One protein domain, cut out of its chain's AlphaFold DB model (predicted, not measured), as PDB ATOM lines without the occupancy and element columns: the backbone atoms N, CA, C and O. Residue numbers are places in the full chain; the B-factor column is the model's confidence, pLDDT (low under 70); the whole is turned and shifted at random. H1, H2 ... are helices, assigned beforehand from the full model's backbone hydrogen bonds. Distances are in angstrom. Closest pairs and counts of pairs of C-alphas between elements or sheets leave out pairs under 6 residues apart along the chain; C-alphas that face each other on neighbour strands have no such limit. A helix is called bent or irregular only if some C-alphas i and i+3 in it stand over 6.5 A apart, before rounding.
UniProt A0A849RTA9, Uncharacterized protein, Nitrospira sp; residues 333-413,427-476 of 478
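This is residues 333 to 413 and 427 to 476 of the 478 residues of an uncharacterized protein of Nitrospira sp (UniProt A0A849RTA9). Helices H2, H4 and H5 form an up-and-down bundle, each running against the one before it in the chain, with H1 and H6 packed on H4. A second cluster, H7, H8 and H9, packs on this bundle with H9 against H2. The printed part has 131 residues with nine named helices, H1 to H9 in chain order, and no named strand: the class is all helix. The whole is compact, with a radius of gyration of the C-alphas of 14.6 A, and elongated, spanning 49 by 31 by 25 A.

H1, residues 333 to 342, begins at C-alpha 333 (113.993, 137.069, 130.855). H2 is residues 347 to 359, 18.2 A long, and H3 residues 361 to 365. H4, residues 367 to 386, is 30.1 A long; it has a kink of 46 degrees near residue 380 and is only just irregular, C-alphas 379 and 382 being 6.8 A apart. H5 is residues 389 to 401, 18.8 A, and H6 residues 404 to 409. H7 is residues 433 to 448, 22.4 A, and H8 residues 453 to 460. H9, residues 468 to 475, ends at C-alpha 475 (110.439, 113.849, 145.672).

H4 is the hub, touching five helices. With residues 374 to 381 alone it touches H1, closest C-alphas Gln 337 and Ser 378, 5.2 A. H4 and H5 form a hairpin, closest C-alphas Cys 384 and Gln 392, 6.6 A. H2 touches H4 at a shallow tilt of 20 degrees, opposite ways, closest C-alphas Thr 357 and Arg 370, 7.3 A. H3 touches H2 only at the corner. H4's residues 369 to 376 alone touch H6, closest C-alphas Val 376 and Leu 407, 6.6 A. H2's residues 354 to 359 alone touch H9, closest C-alphas Asp 355 and Thr 470, 5.7 A. H9 is about perpendicular to H7, 77 degrees, and to H8, 74 degrees, and touches both. Every O i to N i+4 pair is within hydrogen-bond range in each helix but H4, with 11 of 16.

The C-alphas farthest apart, of Glu 413 and Leu 451, are 49.5 A apart. Residues 414 to 426 are not printed, a gap of 10.4 A between C-alphas 413 and 427. No link printed whole is long. Mean pLDDT of the printed part is 78.4; 21 residues are under 70, among them 449 to 459.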
ATOM      1  N   LEU A 333     113.980 138.534 130.890       73.19
ATOM      2  CA  LEU A 333     113.993 137.069 130.855       73.19
ATOM      3  C   LEU A 333     113.462 136.454 132.157       73.19
ATOM      4  O   LEU A 333     112.806 135.414 132.102       73.19
ATOM      5  N   ALA A 334     113.716 137.072 133.313       76.06
ATOM      6  CA  ALA A 334     113.202 136.592 134.595       76.06
ATOM      7  C   ALA A 334     111.673 136.727 134.677       76.06
ATOM      8  O   ALA A 334     110.986 135.788 135.088       76.06
ATOM      9  N   SER A 335     111.133 137.853 134.206       76.25
ATOM     10  CA  SER A 335     109.690 138.076 134.086       76.25
ATOM     11  C   SER A 335     109.035 137.060 133.139       76.25
ATOM     12  O   SER A 335     108.044 136.417 133.497       76.25
ATOM     13  N   LEU A 336     109.642 136.816 131.971       76.25
ATOM     14  CA  LEU A 336     109.164 135.811 131.015       76.25
ATOM     15  C   LEU A 336     109.194 134.392 131.593       76.25
ATOM     16  O   LEU A 336     108.259 133.624 131.365       76.25
ATOM     17  N   GLN A 337     110.221 134.038 132.371       80.19
ATOM     18  CA  GLN A 337     110.242 132.769 133.100       80.19
ATOM     19  C   GLN A 337     109.078 132.686 134.097       80.19
ATOM     20  O   GLN A 337     108.365 131.683 134.112       80.19
ATOM     21  N   GLY A 338     108.829 133.735 134.886       78.62
ATOM     22  CA  GLY A 338     107.688 133.780 135.805       78.62
ATOM     23  C   GLY A 338     106.345 133.576 135.093       78.62
ATOM     24  O   GLY A 338     105.536 132.740 135.508       78.62
ATOM     25  N   ALA A 339     106.141 134.265 133.968       76.88
ATOM     26  CA  ALA A 339     104.962 134.092 133.122       76.88
ATOM     27  C   ALA A 339     104.854 132.658 132.573       76.88
ATOM     28  O   ALA A 339     103.778 132.059 132.609       76.88
ATOM     29  N   PHE A 340     105.965 132.056 132.141       81.94
ATOM     30  CA  PHE A 340     106.010 130.681 131.640       81.94
ATOM     31  C   PHE A 340     105.567 129.638 132.680       81.94
ATOM     32  O   PHE A 340     104.869 128.673 132.345       81.94
ATOM     33  N   TRP A 341     105.912 129.825 133.956       82.56
ATOM     34  CA  TRP A 341     105.466 128.939 135.041       82.56
ATOM     35  C   TRP A 341     103.970 129.062 135.342       82.56
ATOM     36  O   TRP A 341     103.335 128.061 135.685       82.56
ATOM     37  N   LYS A 342     103.396 130.254 135.157       80.62
ATOM     38  CA  LYS A 342     101.963 130.530 135.349       80.62
ATOM     39  C   LYS A 342     101.128 130.183 134.101       80.62
ATOM     40  O   LYS A 342      99.935 129.896 134.215       80.62
ATOM     41  N   ASN A 343     101.745 130.116 132.917       77.06
ATOM     42  CA  ASN A 343     101.070 129.831 131.651       77.06
ATOM     43  C   ASN A 343     100.518 128.388 131.602       77.06
ATOM     44  O   ASN A 343     101.250 127.403 131.772       77.06
ATOM     45  N   ARG A 344      99.206 128.263 131.356       78.56
ATOM     46  CA  ARG A 344      98.497 126.979 131.214       78.56
ATOM     47  C   ARG A 344      98.702 126.341 129.839       78.56
ATOM     48  O   ARG A 344      98.793 125.116 129.762       78.56
ATOM     49  N   HIS A 345      98.823 127.143 128.785       80.75
ATOM     50  CA  HIS A 345      99.018 126.670 127.411       80.75
ATOM     51  C   HIS A 345     100.383 126.009 127.229       80.75
ATOM     52  O   HIS A 345     100.503 125.037 126.494       80.75
ATOM     53  N   ALA A 346     101.392 126.446 127.982       78.88
ATOM     54  CA  ALA A 346     102.742 125.892 127.929       78.88
ATOM     55  C   ALA A 346     102.970 124.662 128.840       78.88
ATOM     56  O   ALA A 346     104.113 124.263 129.086       78.88
ATOM     57  N   LYS A 347     101.898 124.046 129.368       81.94
ATOM     58  CA  LYS A 347     101.980 122.924 130.323       81.94
ATOM     59  C   LYS A 347     102.811 121.753 129.789       81.94
ATOM     60  O   LYS A 347     103.604 121.193 130.544       81.94
ATOM     61  N   TYR A 348     102.626 121.364 128.525       82.06
ATOM     62  CA  TYR A 348     103.288 120.182 127.964       82.06
ATOM     63  C   TYR A 348     104.754 120.446 127.632       82.06
ATOM     64  O   TYR A 348     105.595 119.603 127.941       82.06
ATOM     65  N   LEU A 349     105.079 121.630 127.101       81.81
ATOM     66  CA  LEU A 349     106.466 122.067 126.927       81.81
ATOM     67  C   LEU A 349     107.208 122.089 128.273       81.81
ATOM     68  O   LEU A 349     108.286 121.506 128.399       81.81
ATOM     69  N   ARG A 350     106.609 122.698 129.304       89.56
ATOM     70  CA  ARG A 350     107.186 122.761 130.655       89.56
ATOM     71  C   ARG A 350     107.395 121.373 131.258       89.56
ATOM     72  O   ARG A 350     108.471 121.091 131.778       89.56
ATOM     73  N   GLY A 351     106.394 120.499 131.158       82.38
ATOM     74  CA  GLY A 351     106.481 119.107 131.605       82.38
ATOM     75  C   GLY A 351     107.613 118.336 130.925       82.38
ATOM     76  O   GLY A 351     108.446 117.724 131.592       82.38
ATOM     77  N   TYR A 352     107.714 118.465 129.601       85.31
ATOM     78  CA  TYR A 352     108.769 117.845 128.803       85.31
ATOM     79  C   TYR A 352     110.174 118.314 129.222       85.31
ATOM     80  O   TYR A 352     111.090 117.504 129.392       85.31
ATOM     81  N   LEU A 353     110.351 119.619 129.450       87.19
ATOM     82  CA  LEU A 353     111.620 120.183 129.918       87.19
ATOM     83  C   LEU A 353     111.955 119.767 131.355       87.19
ATOM     84  O   LEU A 353     113.123 119.501 131.646       87.19
ATOM     85  N   LEU A 354     110.963 119.653 132.245       88.56
ATOM     86  CA  LEU A 354     111.142 119.113 133.599       88.56
ATOM     87  C   LEU A 354     111.634 117.668 133.569       88.56
ATOM     88  O   LEU A 354     112.612 117.335 134.241       88.56
ATOM     89  N   ASP A 355     110.991 116.822 132.762       85.62
ATOM     90  CA  ASP A 355     111.379 115.424 132.596       85.62
ATOM     91  C   ASP A 355     112.846 115.300 132.176       85.62
ATOM     92  O   ASP A 355     113.594 114.501 132.741       85.62
ATOM     93  N   LEU A 356     113.294 116.136 131.243       84.38
ATOM     94  CA  LEU A 356     114.665 116.094 130.734       84.38
ATOM     95  C   LEU A 356     115.664 116.717 131.693       84.38
ATOM     96  O   LEU A 356     116.721 116.136 131.912       84.38
ATOM     97  N   THR A 357     115.313 117.827 132.333       85.56
ATOM     98  CA  THR A 357     116.161 118.467 133.347       85.56
ATOM     99  C   THR A 357     116.461 117.511 134.508       85.56
ATOM    100  O   THR A 357     117.560 117.513 135.056       85.56
ATOM    101  N   MET A 358     115.503 116.654 134.873       79.12
ATOM    102  CA  MET A 358     115.656 115.691 135.971       79.12
ATOM    103  C   MET A 358     116.253 114.341 135.539       79.12
ATOM    104  O   MET A 358     116.774 113.594 136.379       79.12
ATOM    105  N   ARG A 359     116.154 113.974 134.254       74.75
ATOM    106  CA  ARG A 359     116.615 112.669 133.750       74.75
ATOM    107  C   ARG A 359     117.940 112.711 133.017       74.75
ATOM    108  O   ARG A 359     118.723 111.777 133.171       74.75
ATOM    109  N   TYR A 360     118.168 113.752 132.230       75.38
ATOM    110  CA  TYR A 360     119.315 113.873 131.351       75.38
ATOM    111  C   TYR A 360     120.484 114.529 132.092       75.38
ATOM    112  O   TYR A 360     120.413 115.696 132.476       75.38
ATOM    113  N   THR A 361     121.570 113.776 132.283       63.00
ATOM    114  CA  THR A 361     122.770 114.224 133.014       63.00
ATOM    115  C   THR A 361     123.356 115.506 132.428       63.00
ATOM    116  O   THR A 361     123.712 116.408 133.176       63.00
ATOM    117  N   GLY A 362     123.332 115.660 131.101       66.88
ATOM    118  CA  GLY A 362     123.849 116.857 130.436       66.88
ATOM    119  C   GLY A 362     123.106 118.156 130.772       66.88
ATOM    120  O   GLY A 362     123.712 119.212 130.736       66.88
ATOM    121  N   LEU A 363     121.821 118.122 131.135       69.94
ATOM    122  CA  LEU A 363     121.093 119.322 131.599       69.94
ATOM    123  C   LEU A 363     121.102 119.439 133.118       69.94
ATOM    124  O   LEU A 363     121.020 120.534 133.666       69.94
ATOM    125  N   ARG A 364     121.179 118.302 133.806       66.69
ATOM    126  CA  ARG A 364     121.235 118.260 135.263       66.69
ATOM    127  C   ARG A 364     122.542 118.855 135.789       66.69
ATOM    128  O   ARG A 364     122.503 119.599 136.766       66.69
ATOM    129  N   ASP A 365     123.651 118.543 135.123       70.25
ATOM    130  CA  ASP A 365     125.003 118.828 135.603       70.25
ATOM    131  C   ASP A 365     125.609 120.086 134.922       70.25
ATOM    132  O   ASP A 365     126.505 120.716 135.480       70.25
ATOM    133  N   HIS A 366     125.075 120.533 133.770       82.94
ATOM    134  CA  HIS A 366     125.459 121.801 133.124       82.94
ATOM    135  C   HIS A 366     124.440 122.920 133.382       82.94
ATOM    136  O   HIS A 366     123.559 123.193 132.561       82.94
ATOM    137  N   HIS A 367     124.604 123.617 134.510       83.38
ATOM    138  CA  HIS A 367     123.709 124.698 134.941       83.38
ATOM    139  C   HIS A 367     123.520 125.801 133.888       83.38
ATOM    140  O   HIS A 367     122.385 126.153 133.590       83.38
ATOM    141  N   ALA A 368     124.599 126.268 133.247       83.94
ATOM    142  CA  ALA A 368     124.519 127.339 132.248       83.94
ATOM    143  C   ALA A 368     123.656 126.965 131.028       83.94
ATOM    144  O   ALA A 368     122.821 127.754 130.589       83.94
ATOM    145  N   ARG A 369     123.812 125.740 130.501       88.19
ATOM    146  CA  ARG A 369     123.015 125.267 129.358       88.19
ATOM    147  C   ARG A 369     121.558 125.050 129.745       88.19
ATOM    148  O   ARG A 369     120.660 125.367 128.972       88.19
ATOM    149  N   ARG A 370     121.311 124.529 130.946       90.25
ATOM    150  CA  ARG A 370     119.956 124.382 131.479       90.25
ATOM    151  C   ARG A 370     119.259 125.733 131.588       90.25
ATOM    152  O   ARG A 370     118.147 125.867 131.093       90.25
ATOM    153  N   ASP A 371     119.904 126.716 132.202       88.69
ATOM    154  CA  ASP A 371     119.311 128.037 132.408       88.69
ATOM    155  C   ASP A 371     119.002 128.708 131.051       88.69
ATOM    156  O   ASP A 371     117.892 129.196 130.841       88.69
ATOM    157  N   LEU A 372     119.908 128.581 130.070       87.19
ATOM    158  CA  LEU A 372     119.693 129.030 128.688       87.19
ATOM    159  C   LEU A 372     118.480 128.364 128.013       87.19
ATOM    160  O   LEU A 372     117.626 129.056 127.462       87.19
ATOM    161  N   VAL A 373     118.378 127.032 128.073       89.88
ATOM    162  CA  VAL A 373     117.258 126.268 127.489       89.88
ATOM    163  C   VAL A 373     115.914 126.729 128.049       89.88
ATOM    164  O   VAL A 373     114.955 126.907 127.297       89.88
ATOM    165  N   TRP A 374     115.834 126.929 129.362       91.56
ATOM    166  CA  TRP A 374     114.601 127.337 130.027       91.56
ATOM    167  C   TRP A 374     114.210 128.783 129.723       91.56
ATOM    168  O   TRP A 374     113.022 129.069 129.562       91.56
ATOM    169  N   SER A 375     115.177 129.687 129.571       85.31
ATOM    170  CA  SER A 375     114.893 131.053 129.122       85.31
ATOM    171  C   SER A 375     114.423 131.117 127.679       85.31
ATOM    172  O   SER A 375     113.427 131.781 127.410       85.31
ATOM    173  N   VAL A 376     115.051 130.376 126.762       85.00
ATOM    174  CA  VAL A 376     114.568 130.290 125.373       85.00
ATOM    175  C   VAL A 376     113.163 129.690 125.324       85.00
ATOM    176  O   VAL A 376     112.290 130.215 124.638       85.00
ATOM    177  N   ALA A 377     112.898 128.635 126.100       86.25
ATOM    178  CA  ALA A 377     111.560 128.056 126.181       86.25
ATOM    179  C   ALA A 377     110.514 129.049 126.709       86.25
ATOM    180  O   ALA A 377     109.376 129.034 126.249       86.25
ATOM    181  N   SER A 378     110.903 129.925 127.639       85.00
ATOM    182  CA  SER A 378     110.023 130.952 128.198       85.00
ATOM    183  C   SER A 378     109.681 132.024 127.159       85.00
ATOM    184  O   SER A 378     108.516 132.392 127.032       85.00
ATOM    185  N   VAL A 379     110.654 132.442 126.343       80.25
ATOM    186  CA  VAL A 379     110.443 133.358 125.204       80.25
ATOM    187  C   VAL A 379     109.503 132.737 124.168       80.25
ATOM    188  O   VAL A 379     108.528 133.356 123.752       80.25
ATOM    189  N   LEU A 380     109.744 131.478 123.795       81.38
ATOM    190  CA  LEU A 380     108.942 130.765 122.793       81.38
ATOM    191  C   LEU A 380     107.580 130.288 123.325       81.38
ATOM    192  O   LEU A 380     106.761 129.770 122.563       81.38
ATOM    193  N   SER A 381     107.308 130.456 124.621       80.75
ATOM    194  CA  SER A 381     106.078 129.957 125.239       80.75
ATOM    195  C   SER A 381     104.813 130.656 124.749       80.75
ATOM    196  O   SER A 381     103.743 130.052 124.784       80.75
ATOM    197  N   VAL A 382     104.936 131.878 124.221       74.38
ATOM    198  CA  VAL A 382     103.831 132.618 123.592       74.38
ATOM    199  C   VAL A 382     103.252 131.832 122.412       74.38
ATOM    200  O   VAL A 382     102.044 131.777 122.224       74.38
ATOM    201  N   SER A 383     104.095 131.124 121.656       74.31
ATOM    202  CA  SER A 383     103.644 130.312 120.523       74.31
ATOM    203  C   SER A 383     102.909 129.031 120.943       74.31
ATOM    204  O   SER A 383     102.301 128.383 120.096       74.31
ATOM    205  N   CYS A 384     102.934 128.651 122.230       71.81
ATOM    206  CA  CYS A 384     102.302 127.417 122.708       71.81
ATOM    207  C   CYS A 384     100.770 127.473 122.717       71.81
ATOM    208  O   CYS A 384     100.145 126.417 122.771       71.81
ATOM    209  N   GLU A 385     100.159 128.661 122.667       74.62
ATOM    210  CA  GLU A 385      98.695 128.817 122.644       74.62
ATOM    211  C   GLU A 385      98.046 128.114 121.449       74.62
ATOM    212  O   GLU A 385      96.957 127.557 121.576       74.62
ATOM    213  N   LEU A 386      98.748 128.083 120.315       78.56
ATOM    214  CA  LEU A 386      98.281 127.484 119.065       78.56
ATOM    215  C   LEU A 386      98.816 126.061 118.840       78.56
ATOM    216  O   LEU A 386      98.534 125.467 117.805       78.56
ATOM    217  N   MET A 387      99.601 125.516 119.777       72.88
ATOM    218  CA  MET A 387     100.276 124.225 119.619       72.88
ATOM    219  C   MET A 387      99.594 123.113 120.410       72.88
ATOM    220  O   MET A 387      99.342 123.235 121.614       72.88
ATOM    221  N   CYS A 388      99.417 121.959 119.772       74.56
ATOM    222  CA  CYS A 388      99.014 120.735 120.449       74.56
ATOM    223  C   CYS A 388     100.162 120.148 121.298       74.56
ATOM    224  O   CYS A 388     101.335 120.516 121.187       74.56
ATOM    225  N   LYS A 389      99.837 119.162 122.143       76.69
ATOM    226  CA  LYS A 389     100.809 118.469 123.012       76.69
ATOM    227  C   LYS A 389     102.026 117.933 122.245       76.69
ATOM    228  O   LYS A 389     103.148 118.027 122.737       76.69
ATOM    229  N   VAL A 390     101.808 117.346 121.065       76.50
ATOM    230  CA  VAL A 390     102.881 116.741 120.260       76.50
ATOM    231  C   VAL A 390     103.843 117.814 119.755       76.50
ATOM    232  O   VAL A 390     105.055 117.645 119.881       76.50
ATOM    233  N   GLU A 391     103.315 118.931 119.259       73.19
ATOM    234  CA  GLU A 391     104.096 120.067 118.760       73.19
ATOM    235  C   GLU A 391     104.913 120.720 119.876       73.19
ATOM    236  O   GLU A 391     106.105 120.963 119.701       73.19
ATOM    237  N   GLN A 392     104.339 120.895 121.070       80.19
ATOM    238  CA  GLN A 392     105.077 121.406 122.230       80.19
ATOM    239  C   GLN A 392     106.240 120.487 122.639       80.19
ATOM    240  O   GLN A 392     107.343 120.952 122.935       80.19
ATOM    241  N   CYS A 393     106.039 119.166 122.616       79.06
ATOM    242  CA  CYS A 393     107.119 118.206 122.861       79.06
ATOM    243  C   CYS A 393     108.189 118.242 121.755       79.06
ATOM    244  O   CYS A 393     109.379 118.093 122.042       79.06
ATOM    245  N   GLN A 394     107.795 118.432 120.490       80.31
ATOM    246  CA  GLN A 394     108.727 118.591 119.370       80.31
ATOM    247  C   GLN A 394     109.538 119.884 119.486       80.31
ATOM    248  O   GLN A 394     110.749 119.846 119.279       80.31
ATOM    249  N   LEU A 395     108.911 120.985 119.902       79.75
ATOM    250  CA  LEU A 395     109.583 122.245 120.203       79.75
ATOM    251  C   LEU A 395     110.624 122.052 121.310       79.75
ATOM    252  O   LEU A 395     111.790 122.390 121.126       79.75
ATOM    253  N   GLY A 396     110.252 121.402 122.417       82.56
ATOM    254  CA  GLY A 396     111.196 121.067 123.485       82.56
ATOM    255  C   GLY A 396     112.365 120.198 122.999       82.56
ATOM    256  O   GLY A 396     113.514 120.439 123.364       82.56
ATOM    257  N   ARG A 397     112.111 119.209 122.127       86.62
ATOM    258  CA  ARG A 397     113.169 118.403 121.481       86.62
ATOM    259  C   ARG A 397     114.084 119.244 120.606       86.62
ATOM    260  O   ARG A 397     115.290 119.013 120.606       86.62
ATOM    261  N   TRP A 398     113.509 120.158 119.835       89.75
ATOM    262  CA  TRP A 398     114.243 121.017 118.923       89.75
ATOM    263  C   TRP A 398     115.167 121.966 119.687       89.75
ATOM    264  O   TRP A 398     116.360 121.974 119.384       89.75
ATOM    265  N   ILE A 399     114.664 122.641 120.733       86.25
ATOM    266  CA  ILE A 399     115.444 123.535 121.612       86.25
ATOM    267  C   ILE A 399     116.679 122.803 122.150       86.25
ATOM    268  O   ILE A 399     117.792 123.312 122.096       86.25
ATOM    269  N   LEU A 400     116.515 121.565 122.622       85.88
ATOM    270  CA  LEU A 400     117.619 120.807 123.214       85.88
ATOM    271  C   LEU A 400     118.715 120.392 122.233       85.88
ATOM    272  O   LEU A 400     119.854 120.187 122.662       85.88
ATOM    273  N   LYS A 401     118.376 120.244 120.949       87.81
ATOM    274  CA  LYS A 401     119.328 119.892 119.889       87.81
ATOM    275  C   LYS A 401     120.146 121.084 119.404       87.81
ATOM    276  O   LYS A 401     121.199 120.854 118.817       87.81
ATOM    277  N   GLN A 402     119.679 122.310 119.639       88.88
ATOM    278  CA  GLN A 402     120.381 123.507 119.192       88.88
ATOM    279  C   GLN A 402     121.699 123.697 119.951       88.88
ATOM    280  O   GLN A 402     121.871 123.256 121.097       88.88
ATOM    281  N   SER A 403     122.650 124.352 119.301       89.50
ATOM    282  CA  SER A 403     123.874 124.834 119.935       89.50
ATOM    283  C   SER A 403     123.574 125.983 120.905       89.50
ATOM    284  O   SER A 403     122.549 126.657 120.807       89.50
ATOM    285  N   ASP A 404     124.478 126.239 121.855       87.12
ATOM    286  CA  ASP A 404     124.304 127.368 122.780       87.12
ATOM    287  C   ASP A 404     124.348 128.725 122.045       87.12
ATOM    288  O   ASP A 404     123.804 129.708 122.538       87.12
ATOM    289  N   GLU A 405     125.001 128.800 120.882       86.69
ATOM    290  CA  GLU A 405     125.053 130.003 120.040       86.69
ATOM    291  C   GLU A 405     123.696 130.274 119.379       86.69
ATOM    292  O   GLU A 405     123.158 131.373 119.511       86.69
ATOM    293  N   GLU A 406     123.094 129.253 118.762       86.44
ATOM    294  CA  GLU A 406     121.751 129.340 118.175       86.44
ATOM    295  C   GLU A 406     120.701 129.683 119.238       86.44
ATOM    296  O   GLU A 406     119.871 130.564 119.030       86.44
ATOM    297  N   LEU A 407     120.769 129.057 120.417       82.69
ATOM    298  CA  LEU A 407     119.856 129.367 121.521       82.69
ATOM    299  C   LEU A 407     119.978 130.819 121.990       82.69
ATOM    300  O   LEU A 407     118.964 131.458 122.263       82.69
ATOM    301  N   ARG A 408     121.196 131.366 122.056       84.00
ATOM    302  CA  ARG A 408     121.396 132.773 122.427       84.00
ATOM    303  C   ARG A 408     120.839 133.736 121.383       84.00
ATOM    304  O   ARG A 408     120.359 134.793 121.777       84.00
ATOM    305  N   SER A 409     120.854 133.367 120.102       81.12
ATOM    306  CA  SER A 409     120.286 134.199 119.030       81.12
ATOM    307  C   SER A 409     118.760 134.348 119.104       81.12
ATOM    308  O   SER A 409     118.208 135.286 118.542       81.12
ATOM    309  N   LEU A 410     118.076 133.449 119.821       81.31
ATOM    310  CA  LEU A 410     116.620 133.470 120.003       81.31
ATOM    311  C   LEU A 410     116.167 134.323 121.195       81.31
ATOM    312  O   LEU A 410     114.966 134.470 121.419       81.31
ATOM    313  N   LEU A 411     117.097 134.834 122.005       79.56
ATOM    314  CA  LEU A 411     116.752 135.682 123.142       79.56
ATOM    315  C   LEU A 411     116.455 137.119 122.659       79.56
ATOM    316  O   LEU A 411     117.148 137.594 121.762       79.56
ATOM    317  N   PRO A 412     115.494 137.849 123.263       73.31
ATOM    318  CA  PRO A 412     115.105 139.193 122.822       73.31
ATOM    319  C   PRO A 412     116.285 140.162 122.837       73.31
ATOM    320  O   PRO A 412     117.025 140.174 123.820       73.31
ATOM    321  N   GLU A 413     116.459 140.986 121.810       66.38
ATOM    322  CA  GLU A 413     117.485 142.032 121.821       66.38
ATOM    323  C   GLU A 413     117.207 143.022 122.964       66.38
ATOM    324  O   GLU A 413     116.079 143.475 123.143       66.38
ATOM    325  N   ARG A 427     125.655 137.332 127.587       66.88
ATOM    326  CA  ARG A 427     124.426 137.737 128.293       66.88
ATOM    327  C   ARG A 427     124.108 136.762 129.431       66.88
ATOM    328  O   ARG A 427     123.974 135.558 129.198       66.88
ATOM    329  N   CYS A 428     123.980 137.290 130.646       71.44
ATOM    330  CA  CYS A 428     123.651 136.512 131.835       71.44
ATOM    331  C   CYS A 428     122.158 136.164 131.850       71.44
ATOM    332  O   CYS A 428     121.296 137.039 131.910       71.44
ATOM    333  N   VAL A 429     121.862 134.868 131.791       80.31
ATOM    334  CA  VAL A 429     120.502 134.321 131.787       80.31
ATOM    335  C   VAL A 429     120.052 134.032 133.230       80.31
ATOM    336  O   VAL A 429     120.873 133.557 134.017       80.31
ATOM    337  N   PRO A 430     118.780 134.284 133.601       80.25
ATOM    338  CA  PRO A 430     118.277 134.005 134.946       80.25
ATOM    339  C   PRO A 430     118.367 132.513 135.317       80.25
ATOM    340  O   PRO A 430     117.995 131.646 134.516       80.25
ATOM    341  N   PRO A 431     118.831 132.189 136.537       83.25
ATOM    342  CA  PRO A 431     119.064 130.814 136.950       83.25
ATOM    343  C   PRO A 431     117.771 130.075 137.298       83.25
ATOM    344  O   PRO A 431     116.916 130.563 138.035       83.25
ATOM    345  N   MET A 432     117.682 128.812 136.880       85.62
ATOM    346  CA  MET A 432     116.485 127.989 137.090       85.62
ATOM    347  C   MET A 432     116.428 127.261 138.431       85.62
ATOM    348  O   MET A 432     115.426 126.615 138.740       85.62
ATOM    349  N   ASN A 433     117.492 127.314 139.235       83.19
ATOM    350  CA  ASN A 433     117.581 126.540 140.476       83.19
ATOM    351  C   ASN A 433     116.426 126.835 141.444       83.19
ATOM    352  O   ASN A 433     115.850 125.889 141.977       83.19
ATOM    353  N   GLY A 434     116.057 128.110 141.625       80.88
ATOM    354  CA  GLY A 434     114.969 128.506 142.528       80.88
ATOM    355  C   GLY A 434     113.624 127.903 142.116       80.88
ATOM    356  O   GLY A 434     112.987 127.200 142.900       80.88
ATOM    357  N   TRP A 435     113.253 128.071 140.846       85.00
ATOM    358  CA  TRP A 435     112.032 127.502 140.269       85.00
ATOM    359  C   TRP A 435     111.983 125.973 140.369       85.00
ATOM    360  O   TRP A 435     110.978 125.392 140.783       85.00
ATOM    361  N   LEU A 436     113.087 125.296 140.040       85.19
ATOM    362  CA  LEU A 436     113.171 123.836 140.123       85.19
ATOM    363  C   LEU A 436     113.077 123.337 141.569       85.19
ATOM    364  O   LEU A 436     112.467 122.295 141.815       85.19
ATOM    365  N   GLN A 437     113.664 124.057 142.525       83.81
ATOM    366  CA  GLN A 437     113.591 123.716 143.942       83.81
ATOM    367  C   GLN A 437     112.164 123.868 144.476       83.81
ATOM    368  O   GLN A 437     111.666 122.950 145.125       83.81
ATOM    369  N   GLN A 438     111.476 124.962 144.153       80.62
ATOM    370  CA  GLN A 438     110.076 125.164 144.538       80.62
ATOM    371  C   GLN A 438     109.161 124.092 143.942       80.62
ATOM    372  O   GLN A 438     108.346 123.498 144.650       80.62
ATOM    373  N   TRP A 439     109.345 123.766 142.661       86.56
ATOM    374  CA  TRP A 439     108.607 122.684 142.019       86.56
ATOM    375  C   TRP A 439     108.842 121.328 142.708       86.56
ATOM    376  O   TRP A 439     107.889 120.584 142.963       86.56
ATOM    377  N   ARG A 440     110.092 121.011 143.082       84.00
ATOM    378  CA  ARG A 440     110.411 119.799 143.861       84.00
ATOM    379  C   ARG A 440     109.726 119.808 145.227       84.00
ATOM    380  O   ARG A 440     109.124 118.803 145.597       84.00
ATOM    381  N   LEU A 441     109.757 120.929 145.948       81.25
ATOM    382  CA  LEU A 441     109.081 121.073 147.241       81.25
ATOM    383  C   LEU A 441     107.568 120.849 147.116       81.25
ATOM    384  O   LEU A 441     106.986 120.141 147.939       81.25
ATOM    385  N   ALA A 442     106.938 121.360 146.057       78.06
ATOM    386  CA  ALA A 442     105.529 121.097 145.771       78.06
ATOM    387  C   ALA A 442     105.253 119.601 145.526       78.06
ATOM    388  O   ALA A 442     104.274 119.059 146.051       78.06
ATOM    389  N   CYS A 443     106.133 118.912 144.791       79.75
ATOM    390  CA  CYS A 443     106.041 117.464 144.596       79.75
ATOM    391  C   CYS A 443     106.167 116.710 145.929       79.75
ATOM    392  O   CYS A 443     105.347 115.835 146.215       79.75
ATOM    393  N   VAL A 444     107.146 117.069 146.772       80.44
ATOM    394  CA  VAL A 444     107.353 116.468 148.104       80.44
ATOM    395  C   VAL A 444     106.119 116.671 148.979       80.44
ATOM    396  O   VAL A 444     105.614 115.709 149.560       80.44
ATOM    397  N   LYS A 445     105.583 117.895 149.019       78.62
ATOM    398  CA  LYS A 445     104.379 118.240 149.783       78.62
ATOM    399  C   LYS A 445     103.184 117.386 149.358       78.62
ATOM    400  O   LYS A 445     102.489 116.842 150.212       78.62
ATOM    401  N   LYS A 446     102.971 117.204 148.050       72.38
ATOM    402  CA  LYS A 446     101.895 116.347 147.527       72.38
ATOM    403  C   LYS A 446     102.145 114.861 147.773       72.38
ATOM    404  O   LYS A 446     101.203 114.153 148.096       72.38
ATOM    405  N   ARG A 447     103.385 114.368 147.691       76.69
ATOM    406  CA  ARG A 447     103.682 112.971 148.050       76.69
ATOM    407  C   ARG A 447     103.400 112.697 149.523       76.69
ATOM    408  O   ARG A 447     102.868 111.636 149.817       76.69
ATOM    409  N   ARG A 448     103.723 113.620 150.437       70.81
ATOM    410  CA  ARG A 448     103.512 113.438 151.890       70.81
ATOM    411  C   ARG A 448     102.049 113.194 152.266       70.81
ATOM    412  O   ARG A 448     101.786 112.566 153.290       70.81
ATOM    413  N   SER A 449     101.088 113.644 151.455       60.34
ATOM    414  CA  SER A 449      99.682 113.339 151.726       60.34
ATOM    415  C   SER A 449      99.334 111.870 151.460       60.34
ATOM    416  O   SER A 449      98.400 111.374 152.083       60.34
ATOM    417  N   TYR A 450     100.094 111.142 150.638       58.06
ATOM    418  CA  TYR A 450      99.840 109.743 150.280       58.06
ATOM    419  C   TYR A 450     100.780 108.767 150.996       58.06
ATOM    420  O   TYR A 450     101.991 108.978 151.049       58.06
ATOM    421  N   LEU A 451     100.224 107.652 151.484       56.97
ATOM    422  CA  LEU A 451     100.994 106.602 152.162       56.97
ATOM    423  C   LEU A 451     101.869 105.824 151.165       56.97
ATOM    424  O   LEU A 451     103.064 105.626 151.384       56.97
ATOM    425  N   TYR A 452     101.302 105.433 150.020       61.25
ATOM    426  CA  TYR A 452     101.997 104.606 149.033       61.25
ATOM    427  C   TYR A 452     102.712 105.450 147.967       61.25
ATOM    428  O   TYR A 452     102.074 106.069 147.114       61.25
ATOM    429  N   ARG A 453     104.056 105.419 147.936       65.50
ATOM    430  CA  ARG A 453     104.877 106.229 147.000       65.50
ATOM    431  C   ARG A 453     104.553 105.991 145.523       65.50
ATOM    432  O   ARG A 453     104.417 106.944 144.760       65.50
ATOM    433  N   LYS A 454     104.435 104.724 145.106       66.56
ATOM    434  CA  LYS A 454     104.129 104.370 143.707       66.56
ATOM    435  C   LYS A 454     102.726 104.841 143.301       66.56
ATOM    436  O   LYS A 454     102.559 105.322 142.185       66.56
ATOM    437  N   ALA A 455     101.757 104.771 144.216       62.12
ATOM    438  CA  ALA A 455     100.414 105.308 144.007       62.12
ATOM    439  C   ALA A 455     100.429 106.836 143.885       62.12
ATOM    440  O   ALA A 455      99.885 107.391 142.934       62.12
ATOM    441  N   ALA A 456     101.132 107.510 144.800       64.94
ATOM    442  CA  ALA A 456     101.295 108.960 144.782       64.94
ATOM    443  C   ALA A 456     101.898 109.437 143.453       64.94
ATOM    444  O   ALA A 456     101.419 110.399 142.861       64.94
ATOM    445  N   ALA A 457     102.917 108.736 142.948       65.38
ATOM    446  CA  ALA A 457     103.535 109.064 141.670       65.38
ATOM    447  C   ALA A 457     102.582 108.886 140.486       65.38
ATOM    448  O   ALA A 457     102.526 109.760 139.627       65.38
ATOM    449  N   ARG A 458     101.803 107.800 140.443       61.69
ATOM    450  CA  ARG A 458     100.777 107.591 139.406       61.69
ATOM    451  C   ARG A 458      99.731 108.691 139.418       61.69
ATOM    452  O   ARG A 458      99.406 109.235 138.370       61.69
ATOM    453  N   ARG A 459      99.265 109.052 140.612       65.25
ATOM    454  CA  ARG A 459      98.212 110.046 140.795       65.25
ATOM    455  C   ARG A 459      98.678 111.466 140.489       65.25
ATOM    456  O   ARG A 459      97.971 112.212 139.820       65.25
ATOM    457  N   PHE A 460      99.844 111.863 140.995       71.31
ATOM    458  CA  PHE A 460     100.267 113.263 140.970       71.31
ATOM    459  C   PHE A 460     101.216 113.616 139.830       71.31
ATOM    460  O   PHE A 460     101.250 114.781 139.441       71.31
ATOM    461  N   ALA A 461     101.948 112.670 139.238       67.00
ATOM    462  CA  ALA A 461     102.824 113.003 138.114       67.00
ATOM    463  C   ALA A 461     102.071 113.671 136.935       67.00
ATOM    464  O   ALA A 461     102.520 114.735 136.498       67.00
ATOM    465  N   PRO A 462     100.879 113.192 136.501       63.22
ATOM    466  CA  PRO A 462     100.090 113.860 135.457       63.22
ATOM    467  C   PRO A 462      99.612 115.262 135.852       63.22
ATOM    468  O   PRO A 462      99.524 116.166 135.014       63.22
ATOM    469  N   TYR A 463      99.335 115.464 137.141       68.56
ATOM    470  CA  TYR A 463      98.942 116.758 137.688       68.56
ATOM    471  C   TYR A 463     100.083 117.783 137.571       68.56
ATOM    472  O   TYR A 463      99.856 118.909 137.130       68.56
ATOM    473  N   PHE A 464     101.324 117.363 137.835       71.12
ATOM    474  CA  PHE A 464     102.528 118.168 137.598       71.12
ATOM    475  C   PHE A 464     102.992 118.180 136.128       71.12
ATOM    476  O   PHE A 464     103.977 118.844 135.809       71.12
ATOM    477  N   GLY A 465     102.288 117.484 135.230       73.12
ATOM    478  CA  GLY A 465     102.605 117.418 133.801       73.12
ATOM    479  C   GLY A 465     103.873 116.627 133.468       73.12
ATOM    480  O   GLY A 465     104.409 116.808 132.383       73.12
ATOM    481  N   VAL A 466     104.352 115.778 134.378       76.44
ATOM    482  CA  VAL A 466     105.593 115.003 134.224       76.44
ATOM    483  C   VAL A 466     105.316 113.506 134.267       76.44
ATOM    484  O   VAL A 466     104.273 113.047 134.734       76.44
ATOM    485  N   TYR A 467     106.281 112.708 133.832       79.44
ATOM    486  CA  TYR A 467     106.213 111.257 133.988       79.44
ATOM    487  C   TYR A 467     106.456 110.811 135.443       79.44
ATOM    488  O   TYR A 467     107.201 111.436 136.204       79.44
ATOM    489  N   GLN A 468     105.927 109.637 135.806       80.12
ATOM    490  CA  GLN A 468     106.009 109.074 137.166       80.12
ATOM    491  C   GLN A 468     107.439 108.994 137.719       80.12
ATOM    492  O   GLN A 468     107.682 109.381 138.858       80.12
ATOM    493  N   GLN A 469     108.411 108.541 136.919       81.69
ATOM    494  CA  GLN A 469     109.805 108.439 137.374       81.69
ATOM    495  C   GLN A 469     110.420 109.815 137.673       81.69
ATOM    496  O   GLN A 469     111.278 109.929 138.542       81.69
ATOM    497  N   THR A 470     109.986 110.863 136.972       81.25
ATOM    498  CA  THR A 470     110.458 112.238 137.192       81.25
ATOM    499  C   THR A 470     109.900 112.782 138.490       81.25
ATOM    500  O   THR A 470     110.651 113.335 139.285       81.25
ATOM    501  N   PHE A 471     108.608 112.556 138.735       81.00
ATOM    502  CA  PHE A 471     107.980 112.882 140.008       81.00
ATOM    503  C   PHE A 471     108.675 112.158 141.169       81.00
ATOM    504  O   PHE A 471     109.067 112.791 142.143       81.00
ATOM    505  N   LEU A 472     108.928 110.851 141.039       82.19
ATOM    506  CA  LEU A 472     109.658 110.078 142.052       82.19
ATOM    507  C   LEU A 472     111.078 110.612 142.287       82.19
ATOM    508  O   LEU A 472     111.506 110.719 143.429       82.19
ATOM    509  N   ARG A 473     111.803 110.995 141.227       83.69
ATOM    510  CA  ARG A 473     113.124 111.635 141.359       83.69
ATOM    511  C   ARG A 473     113.047 112.996 142.046       83.69
ATOM    512  O   ARG A 473     113.939 113.325 142.819       83.69
ATOM    513  N   ALA A 474     112.013 113.783 141.759       82.00
ATOM    514  CA  ALA A 474     111.817 115.115 142.325       82.00
ATOM    515  C   ALA A 474     111.537 115.078 143.829       82.00
ATOM    516  O   ALA A 474     112.013 115.938 144.564       82.00
ATOM    517  N   VAL A 475     110.783 114.071 144.266       80.94
ATOM    518  CA  VAL A 475     110.439 113.849 145.672       80.94
ATOM    519  C   VAL A 475     111.610 113.266 146.477       80.94
ATOM    520  O   VAL A 475     111.573 113.282 147.703       80.94
ATOM    521  N   GLY A 476     112.667 112.817 145.793       67.25
ATOM    522  CA  GLY A 476     113.776 112.087 146.394       67.25
ATOM    523  C   GLY A 476     113.446 110.606 146.580       67.25
ATOM    524  O   GLY A 476     112.285 110.206 146.715       67.25
TER     525      GLY A 476